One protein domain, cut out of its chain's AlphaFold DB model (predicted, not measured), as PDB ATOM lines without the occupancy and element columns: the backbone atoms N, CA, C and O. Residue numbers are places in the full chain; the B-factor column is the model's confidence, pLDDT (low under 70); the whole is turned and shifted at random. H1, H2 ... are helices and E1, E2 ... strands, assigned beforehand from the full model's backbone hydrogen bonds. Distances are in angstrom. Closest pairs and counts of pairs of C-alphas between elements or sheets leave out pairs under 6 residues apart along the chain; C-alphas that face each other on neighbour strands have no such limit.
ATOM      1  N   TYR A   4     173.443 259.126 179.334       87.00
ATOM      2  CA  TYR A   4     174.088 259.761 180.488       87.00
ATOM      3  C   TYR A   4     173.491 259.299 181.825       87.00
ATOM      4  O   TYR A   4     174.232 259.099 182.773       87.00
ATOM      5  N   GLU A   5     172.169 259.094 181.901       90.69
ATOM      6  CA  GLU A   5     171.503 258.620 183.123       90.69
ATOM      7  C   GLU A   5     171.918 257.182 183.430       90.69
ATOM      8  O   GLU A   5     172.172 256.851 184.579       90.69
ATOM      9  N   TYR A   6     172.012 256.341 182.398       90.88
ATOM     10  CA  TYR A   6     172.455 254.959 182.540       90.88
ATOM     11  C   TYR A   6     173.884 254.895 183.077       90.88
ATOM     12  O   TYR A   6     174.113 254.272 184.108       90.88
ATOM     13  N   ILE A   7     174.815 255.594 182.421       88.94
ATOM     14  CA  ILE A   7     176.225 255.631 182.820       88.94
ATOM     15  C   ILE A   7     176.363 256.199 184.236       88.94
ATOM     16  O   ILE A   7     176.963 255.553 185.087       88.94
ATOM     17  N   SER A   8     175.755 257.358 184.519       89.50
ATOM     18  CA  SER A   8     175.831 257.983 185.849       89.50
ATOM     19  C   SER A   8     175.314 257.062 186.952       89.50
ATOM     20  O   SER A   8     175.945 256.970 187.998       89.50
ATOM     21  N   ASN A   9     174.216 256.339 186.713       92.94
ATOM     22  CA  ASN A   9     173.680 255.403 187.698       92.94
ATOM     23  C   ASN A   9     174.610 254.196 187.920       92.94
ATOM     24  O   ASN A   9     174.697 253.705 189.044       92.94
ATOM     25  N   VAL A  10     175.274 253.687 186.870       91.56
ATOM     26  CA  VAL A  10     176.191 252.534 186.994       91.56
ATOM     27  C   VAL A  10     177.423 252.958 187.784       91.56
ATOM     28  O   VAL A  10     177.820 252.269 188.718       91.56
ATOM     29  N   MET A  11     177.967 254.130 187.461       89.25
ATOM     30  CA  MET A  11     179.069 254.740 188.197       89.25
ATOM     31  C   MET A  11     178.686 254.946 189.667       89.25
ATOM     32  O   MET A  11     179.373 254.454 190.555       89.25
ATOM     33  N   GLU A  12     177.550 255.586 189.954       90.62
ATOM     34  CA  GLU A  12     177.091 255.796 191.334       90.62
ATOM     35  C   GLU A  12     176.959 254.474 192.106       90.62
ATOM     36  O   GLU A  12     177.417 254.378 193.247       90.62
ATOM     37  N   PHE A  13     176.399 253.430 191.488       90.25
ATOM     38  CA  PHE A  13     176.320 252.103 192.103       90.25
ATOM     39  C   PHE A  13     177.709 251.556 192.448       90.25
ATOM     40  O   PHE A  13     177.968 251.195 193.596       90.25
ATOM     41  N   VAL A  14     178.616 251.537 191.477       83.69
ATOM     42  CA  VAL A  14     179.961 250.984 191.630       83.69
ATOM     43  C   VAL A  14     180.765 251.737 192.697       83.69
ATOM     44  O   VAL A  14     181.263 251.117 193.637       83.69
ATOM     45  N   PHE A  15     180.824 253.068 192.616       81.88
ATOM     46  CA  PHE A  15     181.601 253.916 193.532       81.88
ATOM     47  C   PHE A  15     180.969 254.078 194.920       81.88
ATOM     48  O   PHE A  15     181.647 254.484 195.860       81.88
ATOM     49  N   SER A  16     179.682 253.759 195.080       83.69
ATOM     50  CA  SER A  16     179.064 253.653 196.409       83.69
ATOM     51  C   SER A  16     179.288 252.289 197.066       83.69
ATOM     52  O   SER A  16     179.284 252.198 198.295       83.69
ATOM     53  N   THR A  17     179.492 251.242 196.262       79.81
ATOM     54  CA  THR A  17     179.690 249.863 196.730       79.81
ATOM     55  C   THR A  17     181.149 249.603 197.107       79.81
ATOM     56  O   THR A  17     181.418 248.905 198.084       79.81
ATOM     57  N   TRP A  18     182.091 250.221 196.393       74.75
ATOM     58  CA  TRP A  18     183.528 250.017 196.560       74.75
ATOM     59  C   TRP A  18     184.226 251.291 197.033       74.75
ATOM     60  O   TRP A  18     184.099 252.355 196.430       74.75
ATOM     61  N   ILE A  19     184.987 251.176 198.121       66.94
ATOM     62  CA  ILE A  19     185.764 252.277 198.699       66.94
ATOM     63  C   ILE A  19     187.169 252.244 198.076       66.94
ATOM     64  O   ILE A  19     187.773 251.178 198.010       66.94
ATOM     65  N   ASP A  20     187.680 253.401 197.646       70.06
ATOM     66  CA  ASP A  20     189.034 253.586 197.086       70.06
ATOM     67  C   ASP A  20     189.313 252.882 195.739       70.06
ATOM     68  O   ASP A  20     190.426 252.415 195.491       70.06
ATOM     69  N   ILE A  21     188.331 252.843 194.832       69.81
ATOM     70  CA  ILE A  21     188.561 252.383 193.454       69.81
ATOM     71  C   ILE A  21     189.524 253.351 192.728       69.81
ATOM     72  O   ILE A  21     189.263 254.560 192.702       69.81
ATOM     73  N   PRO A  22     190.608 252.861 192.099       70.88
ATOM     74  CA  PRO A  22     191.472 253.681 191.250       70.88
ATOM     75  C   PRO A  22     190.719 254.385 190.106       70.88
ATOM     76  O   PRO A  22     189.841 253.804 189.475       70.88
ATOM     77  N   LEU A  23     191.113 255.622 189.781       70.50
ATOM     78  CA  LEU A  23     190.475 256.434 188.728       70.50
ATOM     79  C   LEU A  23     190.462 255.734 187.353       70.50
ATOM     80  O   LEU A  23     189.566 255.946 186.549       70.50
ATOM     81  N   GLU A  24     191.438 254.868 187.083       71.19
ATOM     82  CA  GLU A  24     191.501 254.064 185.853       71.19
ATOM     83  C   GLU A  24     190.266 253.167 185.640       71.19
ATOM     84  O   GLU A  24     189.889 252.913 184.496       71.19
ATOM     85  N   PHE A  25     189.565 252.767 186.709       79.25
ATOM     86  CA  PHE A  25     188.315 252.010 186.597       79.25
ATOM     87  C   PHE A  25     187.119 252.858 186.204       79.25
ATOM     88  O   PHE A  25     186.178 252.300 185.647       79.25
ATOM     89  N   GLU A  26     187.133 254.171 186.463       80.06
ATOM     90  CA  GLU A  26     186.053 255.055 186.009       80.06
ATOM     91  C   GLU A  26     185.869 254.894 184.499       80.06
ATOM     92  O   GLU A  26     184.772 254.600 184.028       80.06
ATOM     93  N   TYR A  27     186.977 254.936 183.761       77.88
ATOM     94  CA  TYR A  27     186.988 254.751 182.314       77.88
ATOM     95  C   TYR A  27     186.492 253.367 181.885       77.88
ATOM     96  O   TYR A  27     185.675 253.259 180.971       77.88
ATOM     97  N   MET A  28     186.939 252.296 182.549       79.06
ATOM     98  CA  MET A  28     186.502 250.938 182.202       79.06
ATOM     99  C   MET A  28     184.997 250.753 182.442       79.06
ATOM    100  O   MET A  28     184.288 250.215 181.589       79.06
ATOM    101  N   VAL A  29     184.480 251.239 183.570       85.00
ATOM    102  CA  VAL A  29     183.053 251.159 183.901       85.00
ATOM    103  C   VAL A  29     182.219 251.997 182.930       85.00
ATOM    104  O   VAL A  29     181.174 251.529 182.472       85.00
ATOM    105  N   GLU A  30     182.680 253.189 182.546       84.81
ATOM    106  CA  GLU A  30     182.010 254.023 181.542       84.81
ATOM    107  C   GLU A  30     181.944 253.353 180.164       84.81
ATOM    108  O   GLU A  30     180.886 253.374 179.524       84.81
ATOM    109  N   ILE A  31     183.032 252.719 179.717       79.62
ATOM    110  CA  ILE A  31     183.078 251.968 178.453       79.62
ATOM    111  C   ILE A  31     182.059 250.826 178.486       79.62
ATOM    112  O   ILE A  31     181.231 250.713 177.580       79.62
ATOM    113  N   VAL A  32     182.064 250.017 179.550       83.06
ATOM    114  CA  VAL A  32     181.106 248.913 179.733       83.06
ATOM    115  C   VAL A  32     179.676 249.430 179.717       83.06
ATOM    116  O   VAL A  32     178.851 248.928 178.956       83.06
ATOM    117  N   ALA A  33     179.377 250.456 180.515       88.38
ATOM    118  CA  ALA A  33     178.038 251.021 180.612       88.38
ATOM    119  C   ALA A  33     177.554 251.576 179.269       88.38
ATOM    120  O   ALA A  33     176.387 251.407 178.907       88.38
ATOM    121  N   THR A  34     178.454 252.190 178.500       85.62
ATOM    122  CA  THR A  34     178.165 252.695 177.157       85.62
ATOM    123  C   THR A  34     177.800 251.557 176.209       85.62
ATOM    124  O   THR A  34     176.747 251.610 175.568       85.62
ATOM    125  N   GLN A  35     178.612 250.498 176.155       81.25
ATOM    126  CA  GLN A  35     178.335 249.321 175.325       81.25
ATOM    127  C   GLN A  35     177.014 248.662 175.735       81.25
ATOM    128  O   GLN A  35     176.129 248.441 174.907       81.25
ATOM    129  N   PHE A  36     176.816 248.437 177.032       86.81
ATOM    130  CA  PHE A  36     175.614 247.791 177.548       86.81
ATOM    131  C   PHE A  36     174.352 248.597 177.239       86.81
ATOM    132  O   PHE A  36     173.329 248.018 176.863       86.81
ATOM    133  N   PHE A  37     174.431 249.929 177.288       87.62
ATOM    134  CA  PHE A  37     173.335 250.798 176.876       87.62
ATOM    135  C   PHE A  37     172.982 250.632 175.392       87.62
ATOM    136  O   PHE A  37     171.809 250.433 175.064       87.62
ATOM    137  N   TYR A  38     173.965 250.689 174.486       84.38
ATOM    138  CA  TYR A  38     173.720 250.566 173.041       84.38
ATOM    139  C   TYR A  38     173.178 249.191 172.640       84.38
ATOM    140  O   TYR A  38     172.408 249.085 171.683       84.38
ATOM    141  N   HIS A  39     173.500 248.161 173.421       82.56
ATOM    142  CA  HIS A  39     173.013 246.800 173.230       82.56
ATOM    143  C   HIS A  39     171.729 246.469 174.011       82.56
ATOM    144  O   HIS A  39     171.245 245.342 173.946       82.56
ATOM    145  N   ASN A  40     171.104 247.455 174.668       86.06
ATOM    146  CA  ASN A  40     169.876 247.301 175.463       86.06
ATOM    147  C   ASN A  40     169.992 246.285 176.616       86.06
ATOM    148  O   ASN A  40     169.005 245.640 176.978       86.06
ATOM    149  N   ILE A  41     171.178 246.156 177.206       86.44
ATOM    150  CA  ILE A  41     171.419 245.301 178.369       86.44
ATOM    151  C   ILE A  41     170.925 246.017 179.630       86.44
ATOM    152  O   ILE A  41     171.015 247.246 179.761       86.44
ATOM    153  N   SER A  42     170.346 245.266 180.570       90.00
ATOM    154  CA  SER A  42     169.730 245.867 181.748       90.00
ATOM    155  C   SER A  42     170.763 246.519 182.669       90.00
ATOM    156  O   SER A  42     171.915 246.101 182.757       90.00
ATOM    157  N   PHE A  43     170.322 247.549 183.395       90.50
ATOM    158  CA  PHE A  43     171.138 248.233 184.399       90.50
ATOM    159  C   PHE A  43     171.715 247.262 185.441       90.50
ATOM    160  O   PHE A  43     172.877 247.371 185.815       90.50
ATOM    161  N   GLU A  44     170.909 246.293 185.877       89.94
ATOM    162  CA  GLU A  44     171.305 245.291 186.868       89.94
ATOM    163  C   GLU A  44     172.402 244.358 186.338       89.94
ATOM    164  O   GLU A  44     173.336 244.025 187.060       89.94
ATOM    165  N   GLU A  45     172.325 243.931 185.075       88.69
ATOM    166  CA  GLU A  45     173.396 243.161 184.428       88.69
ATOM    167  C   GLU A  45     174.677 243.988 184.294       88.69
ATOM    168  O   GLU A  45     175.751 243.490 184.616       88.69
ATOM    169  N   CYS A  46     174.571 245.263 183.905       89.69
ATOM    170  CA  CYS A  46     175.729 246.148 183.800       89.69
ATOM    171  C   CYS A  46     176.414 246.394 185.148       89.69
ATOM    172  O   CYS A  46     177.637 246.340 185.222       89.69
ATOM    173  N   CYS A  47     175.647 246.648 186.212       89.75
ATOM    174  CA  CYS A  47     176.196 246.886 187.550       89.75
ATOM    175  C   CYS A  47     176.972 245.676 188.062       89.75
ATOM    176  O   CYS A  47     178.111 245.817 188.494       89.75
ATOM    177  N   ARG A  48     176.380 244.481 187.950       88.19
ATOM    178  CA  ARG A  48     177.017 243.227 188.374       88.19
ATOM    179  C   ARG A  48     178.280 242.932 187.573       88.19
ATOM    180  O   ARG A  48     179.273 242.472 188.120       88.19
ATOM    181  N   PHE A  49     178.249 243.225 186.278       87.12
ATOM    182  CA  PHE A  49     179.400 243.043 185.408       87.12
ATOM    183  C   PHE A  49     180.539 244.021 185.726       87.12
ATOM    184  O   PHE A  49     181.690 243.607 185.840       87.12
ATOM    185  N   ALA A  50     180.226 245.305 185.910       87.94
ATOM    186  CA  ALA A  50     181.197 246.316 186.318       87.94
ATOM    187  C   ALA A  50     181.815 245.985 187.687       87.94
ATOM    188  O   ALA A  50     183.026 246.086 187.873       87.94
ATOM    189  N   GLU A  51     180.992 245.513 188.623       87.69
ATOM    190  CA  GLU A  51     181.437 245.023 189.922       87.69
ATOM    191  C   GLU A  51     182.368 243.808 189.792       87.69
ATOM    192  O   GLU A  51     183.397 243.769 190.459       87.69
ATOM    193  N   LEU A  52     182.073 242.838 188.920       87.06
ATOM    194  CA  LEU A  52     182.968 241.700 188.677       87.06
ATOM    195  C   LEU A  52     184.348 242.152 188.178       87.06
ATOM    196  O   LEU A  52     185.356 241.649 188.668       87.06
ATOM    197  N   ILE A  53     184.404 243.105 187.242       84.38
ATOM    198  CA  ILE A  53     185.675 243.660 186.745       84.38
ATOM    199  C   ILE A  53     186.487 244.244 187.902       84.38
ATOM    200  O   ILE A  53     187.665 243.928 188.045       84.38
ATOM    201  N   ILE A  54     185.855 245.048 188.756       85.94
ATOM    202  CA  ILE A  54     186.536 245.665 189.898       85.94
ATOM    203  C   ILE A  54     187.015 244.606 190.881       85.94
ATOM    204  O   ILE A  54     188.188 244.632 191.236       85.94
ATOM    205  N   ASN A  55     186.172 243.631 191.231       87.00
ATOM    206  CA  ASN A  55     186.562 242.511 192.090       87.00
ATOM    207  C   ASN A  55     187.811 241.794 191.563       87.00
ATOM    208  O   ASN A  55     188.738 241.543 192.324       87.00
ATOM    209  N   ILE A  56     187.860 241.486 190.263       83.56
ATOM    210  CA  ILE A  56     189.022 240.834 189.644       83.56
ATOM    211  C   ILE A  56     190.281 241.679 189.839       83.56
ATOM    212  O   ILE A  56     191.332 241.145 190.174       83.56
ATOM    213  N   HIS A  57     190.178 242.993 189.662       80.88
ATOM    214  CA  HIS A  57     191.320 243.885 189.805       80.88
ATOM    215  C   HIS A  57     191.745 244.144 191.254       80.88
ATOM    216  O   HIS A  57     192.934 244.329 191.507       80.88
ATOM    217  N   THR A  58     190.809 244.196 192.201       80.31
ATOM    218  CA  THR A  58     191.102 244.542 193.599       80.31
ATOM    219  C   THR A  58     191.378 243.325 194.470       80.31
ATOM    220  O   THR A  58     192.158 243.414 195.416       80.31
ATOM    221  N   GLU A  59     190.729 242.198 194.179       81.12
ATOM    222  CA  GLU A  59     190.838 240.945 194.935       81.12
ATOM    223  C   GLU A  59     191.650 239.871 194.198       81.12
ATOM    224  O   GLU A  59     191.904 238.806 194.767       81.12
ATOM    225  N   GLY A  60     192.039 240.129 192.944       71.62
ATOM    226  CA  GLY A  60     192.785 239.213 192.086       71.62
ATOM    227  C   GLY A  60     194.053 238.681 192.746       71.62
ATOM    228  O   GLY A  60     194.962 239.439 193.076       71.62
ATOM    229  N   GLU A  61     194.139 237.358 192.895       76.38
ATOM    230  CA  GLU A  61     195.358 236.674 193.358       76.38
ATOM    231  C   GLU A  61     196.300 236.291 192.199       76.38
ATOM    232  O   GLU A  61     197.338 235.668 192.424       76.38
ATOM    233  N   PHE A  62     195.931 236.628 190.962       78.44
ATOM    234  CA  PHE A  62     196.562 236.162 189.727       78.44
ATOM    235  C   PHE A  62     196.743 237.309 188.731       78.44
ATOM    236  O   PHE A  62     195.966 238.266 188.729       78.44
ATOM    237  N   ASP A  63     197.758 237.197 187.870       79.31
ATOM    238  CA  ASP A  63     197.984 238.168 186.798       79.31
ATOM    239  C   ASP A  63     196.911 237.964 185.723       79.31
ATOM    240  O   ASP A  63     196.654 236.833 185.308       79.31
ATOM    241  N   PHE A  64     196.275 239.033 185.238       80.00
ATOM    242  CA  PHE A  64     195.247 238.906 184.205       80.00
ATOM    243  C   PHE A  64     195.309 240.010 183.148       80.00
ATOM    244  O   PHE A  64     195.817 241.108 183.371       80.00
ATOM    245  N   VAL A  65     194.735 239.708 181.985       79.50
ATOM    246  CA  VAL A  65     194.485 240.652 180.894       79.50
ATOM    247  C   VAL A  65     193.044 240.488 180.428       79.50
ATOM    248  O   VAL A  65     192.595 239.375 180.152       79.50
ATOM    249  N   PHE A  66     192.324 241.604 180.321       76.00
ATOM    250  CA  PHE A  66     191.007 241.635 179.695       76.00
ATOM    251  C   PHE A  66     191.164 241.718 178.174       76.00
ATOM    252  O   PHE A  66     191.578 242.735 177.629       76.00
ATOM    253  N   GLU A  67     190.783 240.656 177.476       76.44
ATOM    254  CA  GLU A  67     190.525 240.666 176.041       76.44
ATOM    255  C   GLU A  67     189.061 241.084 175.821       76.44
ATOM    256  O   GLU A  67     188.157 240.261 175.638       76.44
ATOM    257  N   TYR A  68     188.817 242.392 175.879       69.50
ATOM    258  CA  TYR A  68     187.539 243.008 175.526       69.50
ATOM    259  C   TYR A  68     187.821 244.146 174.554       69.50
ATOM    260  O   TYR A  68     188.476 245.119 174.913       69.50
ATOM    261  N   GLU A  69     187.351 244.028 173.314       61.12
ATOM    262  CA  GLU A  69     187.668 245.009 172.269       61.12
ATOM    263  C   GLU A  69     187.314 246.464 172.628       61.12
ATOM    264  O   GLU A  69     188.118 247.339 172.318       61.12
ATOM    265  N   PRO A  70     186.227 246.763 173.367       63.81
ATOM    266  CA  PRO A  70     185.986 248.118 173.861       63.81
ATOM    267  C   PRO A  70     187.043 248.648 174.847       63.81
ATOM    268  O   PRO A  70     187.191 249.859 174.958       63.81
ATOM    269  N   PHE A  71     187.799 247.788 175.541       59.81
ATOM    270  CA  PHE A  71     188.980 248.196 176.324       59.81
ATOM    271  C   PHE A  71     190.257 248.286 175.477       59.81
ATOM    272  O   PHE A  71     191.232 248.888 175.914       59.81
ATOM    273  N   ASN A  72     190.250 247.727 174.264       56.47
ATOM    274  CA  ASN A  72     191.356 247.805 173.306       56.47
ATOM    275  C   ASN A  72     191.288 249.067 172.425       56.47
ATOM    276  O   ASN A  72     192.066 249.184 171.475       56.47
ATOM    277  N   VAL A  73     190.356 249.989 172.703       52.81
ATOM    278  CA  VAL A  73     190.250 251.271 171.999       52.81
ATOM    279  C   VAL A  73     191.555 252.036 172.201       52.81
ATOM    280  O   VAL A  73     191.919 252.409 173.313       52.81
ATOM    281  N   LEU A  74     192.270 252.216 171.091       45.94
ATOM    282  CA  LEU A  74     193.498 252.987 171.010       45.94
ATOM    283  C   LEU A  74     193.198 254.430 171.417       45.94
ATOM    284  O   LEU A  74     192.347 255.083 170.814       45.94
ATOM    285  N   ASP A  75     193.914 254.903 172.430       44.91
ATOM    286  CA  ASP A  75     194.027 256.314 172.775       44.91
ATOM    287  C   ASP A  75     194.501 257.073 171.524       44.91
ATOM    288  O   ASP A  75     195.660 256.968 171.116       44.91
ATOM    289  N   ASP A  76     193.593 257.768 170.835       45.38
ATOM    290  CA  ASP A  76     193.994 258.713 169.800       45.38
ATOM    291  C   ASP A  76     194.448 259.967 170.555       45.38
ATOM    292  O   ASP A  76     193.627 260.826 170.887       45.38
ATOM    293  N   GLU A  77     195.754 260.042 170.867       47.72
ATOM    294  CA  GLU A  77     196.455 261.091 171.650       47.72
ATOM    295  C   GLU A  77     196.206 262.547 171.160       47.72
ATOM    296  O   GLU A  77     196.825 263.505 171.630       47.72
ATOM    297  N   LEU A  78     195.333 262.738 170.170       45.16
ATOM    298  CA  LEU A  78     195.074 263.963 169.425       45.16
ATOM    299  C   LEU A  78     193.663 264.540 169.626       45.16
ATOM    300  O   LEU A  78     193.377 265.599 169.062       45.16
ATOM    301  N   SER A  79     192.781 263.887 170.390       46.25
ATOM    302  CA  SER A  79     191.390 264.323 170.546       46.25
ATOM    303  C   SER A  79     191.067 264.846 171.949       46.25
ATOM    304  O   SER A  79     191.068 264.102 172.923       46.25
ATOM    305  N   ASP A  80     190.655 266.116 172.042       51.38
ATOM    306  CA  ASP A  80     190.131 266.732 173.278       51.38
ATOM    307  C   ASP A  80     188.768 266.138 173.717       51.38
ATOM    308  O   ASP A  80     188.202 266.527 174.743       51.38
ATOM    309  N   GLN A  81     188.192 265.248 172.903       46.72
ATOM    310  CA  GLN A  81     186.924 264.561 173.138       46.72
ATOM    311  C   GLN A  81     187.121 263.059 172.920       46.72
ATOM    312  O   GLN A  81     187.455 262.634 171.817       46.72
ATOM    313  N   PHE A  82     186.872 262.240 173.939       50.62
ATOM    314  CA  PHE A  82     186.867 260.788 173.770       50.62
ATOM    315  C   PHE A  82     185.754 260.390 172.789       50.62
ATOM    316  O   PHE A  82     184.564 260.486 173.099       50.62
ATOM    317  N   VAL A  83     186.138 259.987 171.576       47.72
ATOM    318  CA  VAL A  83     185.230 259.395 170.593       47.72
ATOM    319  C   VAL A  83     185.353 257.887 170.739       47.72
ATOM    320  O   VAL A  83     186.321 257.290 170.282       47.72
ATOM    321  N   TYR A  84     184.377 257.267 171.397       54.88
ATOM    322  CA  TYR A  84     184.294 255.812 171.456       54.88
ATOM    323  C   TYR A  84     183.865 255.287 170.080       54.88
ATOM    324  O   TYR A  84     182.693 255.398 169.706       54.88
ATOM    325  N   GLU A  85     184.799 254.730 169.309       52.09
ATOM    326  CA  GLU A  85     184.432 253.921 168.151       52.09
ATOM    327  C   GLU A  85     183.893 252.577 168.648       52.09
ATOM    328  O   GLU A  85     184.597 251.765 169.241       52.09
ATOM    329  N   ILE A  86     182.592 252.369 168.451       55.34
ATOM    330  CA  ILE A  86     181.934 251.104 168.763       55.34
ATOM    331  C   ILE A  86     182.257 250.129 167.633       55.34
ATOM    332  O   ILE A  86     181.704 250.248 166.532       55.34
ATOM    333  N   ASP A  87     183.113 249.148 167.906       60.28
ATOM    334  CA  ASP A  87     183.269 248.008 167.011       60.28
ATOM    335  C   ASP A  87     182.059 247.068 167.166       60.28
ATOM    336  O   ASP A  87     181.841 246.427 168.192       60.28
ATOM    337  N   ASN A  88     181.230 247.006 166.120       58.50
ATOM    338  CA  ASN A  88     180.023 246.175 166.088       58.50
ATOM    339  C   ASN A  88     180.311 244.700 165.750       58.50
ATOM    340  O   ASN A  88     179.376 243.901 165.659       58.50
ATOM    341  N   THR A  89     181.569 244.335 165.501       60.00
ATOM    342  CA  THR A  89     181.995 242.954 165.241       60.00
ATOM    343  C   THR A  89     182.314 242.184 166.524       60.00
ATOM    344  O   THR A  89     182.402 240.954 166.499       60.00
ATOM    345  N   VAL A  90     182.374 242.890 167.655       60.56
ATOM    346  CA  VAL A  90     182.629 242.340 168.987       60.56
ATOM    347  C   VAL A  90     181.405 241.630 169.536       60.56
ATOM    348  O   VAL A  90     180.269 242.108 169.445       60.56
ATOM    349  N   ASN A  91     181.647 240.513 170.220       67.06
ATOM    350  CA  ASN A  91     180.652 239.963 171.121       67.06
ATOM    351  C   ASN A  91     180.509 240.861 172.361       67.06
ATOM    352  O   ASN A  91     181.172 240.659 173.368       67.06
ATOM    353  N   HIS A  92     179.613 241.841 172.301       65.62
ATOM    354  CA  HIS A  92     179.241 242.695 173.432       65.62
ATOM    355  C   HIS A  92     178.631 241.916 174.607       65.62
ATOM    356  O   HIS A  92     178.463 242.484 175.685       65.62
ATOM    357  N   GLU A  93     178.288 240.635 174.407       69.31
ATOM    358  CA  GLU A  93     177.761 239.779 175.461       69.31
ATOM    359  C   GLU A  93     178.783 239.033 176.295       69.31
ATOM    360  O   GLU A  93     178.427 238.459 177.327       69.31
ATOM    361  N   SER A  94     180.050 239.075 175.902       75.19
ATOM    362  CA  SER A  94     181.105 238.412 176.645       75.19
ATOM    363  C   SER A  94     182.435 239.116 176.497       75.19
ATOM    364  O   SER A  94     182.739 239.685 175.456       75.19
ATOM    365  N   PHE A  95     183.280 238.966 177.497       78.31
ATOM    366  CA  PHE A  95     184.689 239.297 177.399       78.31
ATOM    367  C   PHE A  95     185.516 238.074 177.739       78.31
ATOM    368  O   PHE A  95     185.016 237.090 178.287       78.31
ATOM    369  N   VAL A  96     186.792 238.151 177.405       82.94
ATOM    370  CA  VAL A  96     187.747 237.110 177.737       82.94
ATOM    371  C   VAL A  96     188.688 237.637 178.800       82.94
ATOM    372  O   VAL A  96     189.175 238.761 178.712       82.94
ATOM    373  N   ILE A  97     188.960 236.805 179.794       83.81
ATOM    374  CA  ILE A  97     190.038 237.020 180.749       83.81
ATOM    375  C   ILE A  97     191.126 236.011 180.426       83.81
ATOM    376  O   ILE A  97     190.874 234.804 180.405       83.81
ATOM    377  N   ILE A  98     192.331 236.507 180.171       84.62
ATOM    378  CA  ILE A  98     193.535 235.687 180.097       84.62
ATOM    379  C   ILE A  98     194.230 235.775 181.450       84.62
ATOM    380  O   ILE A  98     194.633 236.862 181.848       84.62
ATOM    381  N   ILE A  99     194.356 234.651 182.148       84.00
ATOM    382  CA  ILE A  99     194.908 234.544 183.503       84.00
ATOM    383  C   ILE A  99     196.259 233.830 183.443       84.00
ATOM    384  O   ILE A  99     196.409 232.819 182.749       84.00
ATOM    385  N   ASP A 100     197.254 234.397 184.121       84.38
ATOM    386  CA  ASP A 100     198.659 233.974 184.146       84.38
ATOM    387  C   ASP A 100     199.282 233.810 182.739       84.38
ATOM    388  O   ASP A 100     200.253 233.084 182.545       84.38
ATOM    389  N   GLY A 101     198.704 234.469 181.726       82.25
ATOM    390  CA  GLY A 101     199.127 234.381 180.323       82.25
ATOM    391  C   GLY A 101     198.749 233.084 179.594       82.25
ATOM    392  O   GLY A 101     199.069 232.946 178.413       82.25
ATOM    393  N   GLU A 102     198.064 232.146 180.253       85.44
ATOM    394  CA  GLU A 102     197.795 230.807 179.704       85.44
ATOM    395  C   GLU A 102     196.314 230.415 179.764       85.44
ATOM    396  O   GLU A 102     195.795 229.797 178.831       85.44
ATOM    397  N   LYS A 103     195.615 230.778 180.843       85.94
ATOM    398  CA  LYS A 103     194.244 230.331 181.102       85.94
ATOM    399  C   LYS A 103     193.249 231.302 180.500       85.94
ATOM    400  O   LYS A 103     193.162 232.452 180.916       85.94
ATOM    401  N   ARG A 104     192.468 230.830 179.534       88.62
ATOM    402  CA  ARG A 104     191.402 231.614 178.904       88.62
ATOM    403  C   ARG A 104     190.075 231.326 179.598       88.62
ATOM    404  O   ARG A 104     189.649 230.172 179.646       88.62
ATOM    405  N   ILE A 105     189.421 232.371 180.094       86.94
ATOM    406  CA  ILE A 105     188.069 232.310 180.650       86.94
ATOM    407  C   ILE A 105     187.170 233.255 179.857       86.94
ATOM    408  O   ILE A 105     187.326 234.471 179.924       86.94
ATOM    409  N   ASP A 106     186.216 232.696 179.119       86.38
ATOM    410  CA  ASP A 106     185.134 233.471 178.517       86.38
ATOM    411  C   ASP A 106     184.080 233.775 179.596       86.38
ATOM    412  O   ASP A 106     183.543 232.868 180.239       86.38
ATOM    413  N   VAL A 107     183.791 235.056 179.812       84.06
ATOM    414  CA  VAL A 107     182.810 235.535 180.790       84.06
ATOM    415  C   VAL A 107     181.669 236.210 180.049       84.06
ATOM    416  O   VAL A 107     181.847 237.258 179.430       84.06
ATOM    417  N   ASN A 108     180.478 235.620 180.125       84.56
ATOM    418  CA  ASN A 108     179.259 236.207 179.582       84.56
ATOM    419  C   ASN A 108     178.479 236.936 180.684       84.56
ATOM    420  O   ASN A 108     178.284 236.387 181.769       84.56
ATOM    421  N   TYR A 109     177.971 238.142 180.413       77.56
ATOM    422  CA  TYR A 109     177.242 238.912 181.432       77.56
ATOM    423  C   TYR A 109     175.974 238.202 181.941       77.56
ATOM    424  O   TYR A 109     175.556 238.423 183.078       77.56
ATOM    425  N   LYS A 110     175.367 237.314 181.137       81.06
ATOM    426  CA  LYS A 110     174.169 236.535 181.503       81.06
ATOM    427  C   LYS A 110     174.471 235.406 182.479       81.06
ATOM    428  O   LYS A 110     173.549 234.924 183.133       81.06
ATOM    429  N   GLU A 111     175.726 234.970 182.577       83.06
ATOM    430  CA  GLU A 111     176.114 233.921 183.526       83.06
ATOM    431  C   GLU A 111     176.023 234.399 184.971       83.06
ATOM    432  O   GLU A 111     175.921 233.566 185.867       83.06
ATOM    433  N   ASN A 112     176.006 235.720 185.196       80.12
ATOM    434  CA  ASN A 112     176.000 236.306 186.531       80.12
ATOM    435  C   ASN A 112     177.127 235.729 187.406       80.12
ATOM    436  O   ASN A 112     176.909 235.343 188.554       80.12
ATOM    437  N   LEU A 113     178.311 235.616 186.806       85.75
ATOM    438  CA  LEU A 113     179.482 235.031 187.434       85.75
ATOM    439  C   LEU A 113     179.939 235.922 188.593       85.75
ATOM    440  O   LEU A 113     180.194 237.109 188.390       85.75
ATOM    441  N   SER A 114     180.052 235.369 189.797       87.69
ATOM    442  CA  SER A 114     180.722 236.057 190.901       87.69
ATOM    443  C   SER A 114     182.242 235.901 190.797       87.69
ATOM    444  O   SER A 114     182.747 235.027 190.090       87.69
ATOM    445  N   TYR A 115     182.996 236.712 191.544       87.19
ATOM    446  CA  TYR A 115     184.449 236.535 191.624       87.19
ATOM    447  C   TYR A 115     184.835 235.149 192.172       87.19
ATOM    448  O   TYR A 115     185.764 234.524 191.669       87.19
ATOM    449  N   GLN A 116     184.079 234.611 193.137       87.81
ATOM    450  CA  GLN A 116     184.316 233.259 193.652       87.81
ATOM    451  C   GLN A 116     184.113 232.193 192.570       87.81
ATOM    452  O   GLN A 116     184.965 231.318 192.420       87.81
ATOM    453  N   ASP A 117     183.051 232.310 191.768       89.44
ATOM    454  CA  ASP A 117     182.807 231.388 190.653       89.44
ATOM    455  C   ASP A 117     183.924 231.478 189.601       89.44
ATOM    456  O   ASP A 117     184.332 230.467 189.027       89.44
ATOM    457  N   LEU A 118     184.459 232.680 189.356       88.19
ATOM    458  CA  LEU A 118     185.612 232.865 188.477       88.19
ATOM    459  C   LEU A 118     186.845 232.127 189.017       88.19
ATOM    460  O   LEU A 118     187.480 231.379 188.275       88.19
ATOM    461  N   VAL A 119     187.167 232.301 190.300       88.44
ATOM    462  CA  VAL A 119     188.297 231.619 190.954       88.44
ATOM    463  C   VAL A 119     188.147 230.098 190.867       88.44
ATOM    464  O   VAL A 119     189.132 229.390 190.645       88.44
ATOM    465  N   GLU A 120     186.933 229.573 191.027       89.19
ATOM    466  CA  GLU A 120     186.657 228.143 190.863       89.19
ATOM    467  C   GLU A 120     186.895 227.683 189.421       89.19
ATOM    468  O   GLU A 120     187.662 226.738 189.218       89.19
ATOM    469  N   LYS A 121     186.363 228.398 188.419       88.75
ATOM    470  CA  LYS A 121     186.609 228.101 186.995       88.75
ATOM    471  C   LYS A 121     188.103 228.076 186.652       88.75
ATOM    472  O   LYS A 121     188.541 227.236 185.868       88.75
ATOM    473  N   VAL A 122     188.900 228.970 187.238       86.69
ATOM    474  CA  VAL A 122     190.362 229.009 187.042       86.69
ATOM    475  C   VAL A 122     191.033 227.765 187.619       86.69
ATOM    476  O   VAL A 122     191.875 227.161 186.957       86.69
ATOM    477  N   LYS A 123     190.643 227.358 188.831       86.69
ATOM    478  CA  LYS A 123     191.182 226.167 189.507       86.69
ATOM    479  C   LYS A 123     190.799 224.870 188.799       86.69
ATOM    480  O   LYS A 123     191.582 223.925 188.800       86.69
ATOM    481  N   GLU A 124     189.622 224.809 188.186       87.88
ATOM    482  CA  GLU A 124     189.192 223.644 187.407       87.88
ATOM    483  C   GLU A 124     190.091 223.383 186.190       87.88
ATOM    484  O   GLU A 124     190.289 222.224 185.828       87.88
ATOM    485  N   GLN A 125     190.695 224.421 185.599       83.56
ATOM    486  CA  GLN A 125     191.648 224.259 184.492       83.56
ATOM    487  C   GLN A 125     193.002 223.676 184.929       83.56
ATOM    488  O   GLN A 125     193.720 223.126 184.096       83.56
ATOM    489  N   ASP A 126     193.344 223.752 186.220       78.62
ATOM    490  CA  ASP A 126     194.560 223.139 186.775       78.62
ATOM    491  C   ASP A 126     194.396 221.638 187.056       78.62
ATOM    492  O   ASP A 126     195.374 220.936 187.337       78.62
ATOM    493  N   LEU A 127     193.164 221.124 187.013       75.88
ATOM    494  CA  LEU A 127     192.906 219.710 187.239       75.88
ATOM    495  C   LEU A 127     193.310 218.894 186.001       75.88
ATOM    496  O   LEU A 127     193.009 219.275 184.869       75.88
TER     497      LEU A 127
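AT A GLANCE: This is residues 4 to 127 of the 130 residues of an uncharacterized protein of Flavobacterium ummariense (UniProt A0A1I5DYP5). Three helices, H1, H2 and H3, make an up-and-down bundle toward one end of the domain, and a small sheet of three strands lies past H3, with the last helix, H4, packed over one face of it. From the sheet a long loop, residues 68 to 93, runs out between E1 and E2, and its residues 76 to 82 stick out free. The printed part has 124 residues with four named helices and three named strands, in the order H1 H2 H3 E1 E2 E3 H4; the class is mixed, helices and strands. The sheet, in the order E1 E2 E3, is antiparallel. The whole is compact, with a radius of gyration of the C-alphas of 14.6 A, yet elongated in outline, spanning 48 by 29 by 28 A.

IN THESE COORDINATES: Find C-alpha 4 at (174.088, 259.761, 180.488), where H1 begins; it runs over residues 4 to 17, 19.8 A. H2 follows at residues 24 to 38, 22.2 A, and H3 at residues 43 to 59, 23.5 A, beginning at (171.138, 248.233, 184.399). Next come the strands E1, residues 64 to 67, E2, residues 94 to 99, and E3, residues 103 to 108, 16.2 A. H4, residues 115 to 124, ends at C-alpha 124, (189.192, 223.644, 187.407).

HOW THE PARTS SIT: Begin at the hub, H3. It touches H2, a helical hairpin at a shallow tilt of 26 degrees, closest at the C-alphas of Val 29 and Ala 50, 5.7 A. H1 touches H3 at a steep tilt of 42 degrees, the same way, closest at the C-alphas of Val 10 and Cys 47, 5.7 A. With its residues 6 to 11 alone, H1 touches H2, closest at the C-alphas of Ile 7 and Ala 33, 5.4 A. H3 only grazes the sheet, with residues 49 to 57. The strands form a meander, each the antiparallel neighbour of the one before: look for N 65 and O 98 at 2.9 A, and N 99 and O 103 at 2.8 A. H4 is on the sheet at a height of 10.1 A, slantwise to the strands, over E3 and only just over E2, with 3 C-alphas falling on E2. H3, with residues 52 to 56, and H4 only just touch, with 3 pairs of C-alphas within 8 A, closest at those of Leu 52 and Tyr 115, 6.1 A. H1 and H2 are apart from H4. Every O i to N i+4 pair is within hydrogen-bond range in H1, H3 and H4; in H2, 10 of 11 are.

THE WHOLE: The C-alphas farthest apart, Asp 80 and Leu 127, are 49.1 A apart. The printed part has no cut. The link from E1 to E2 is long, 26 residues. Confidence is low, with pLDDT under 70, at residues 19, 21 and 68 to 93.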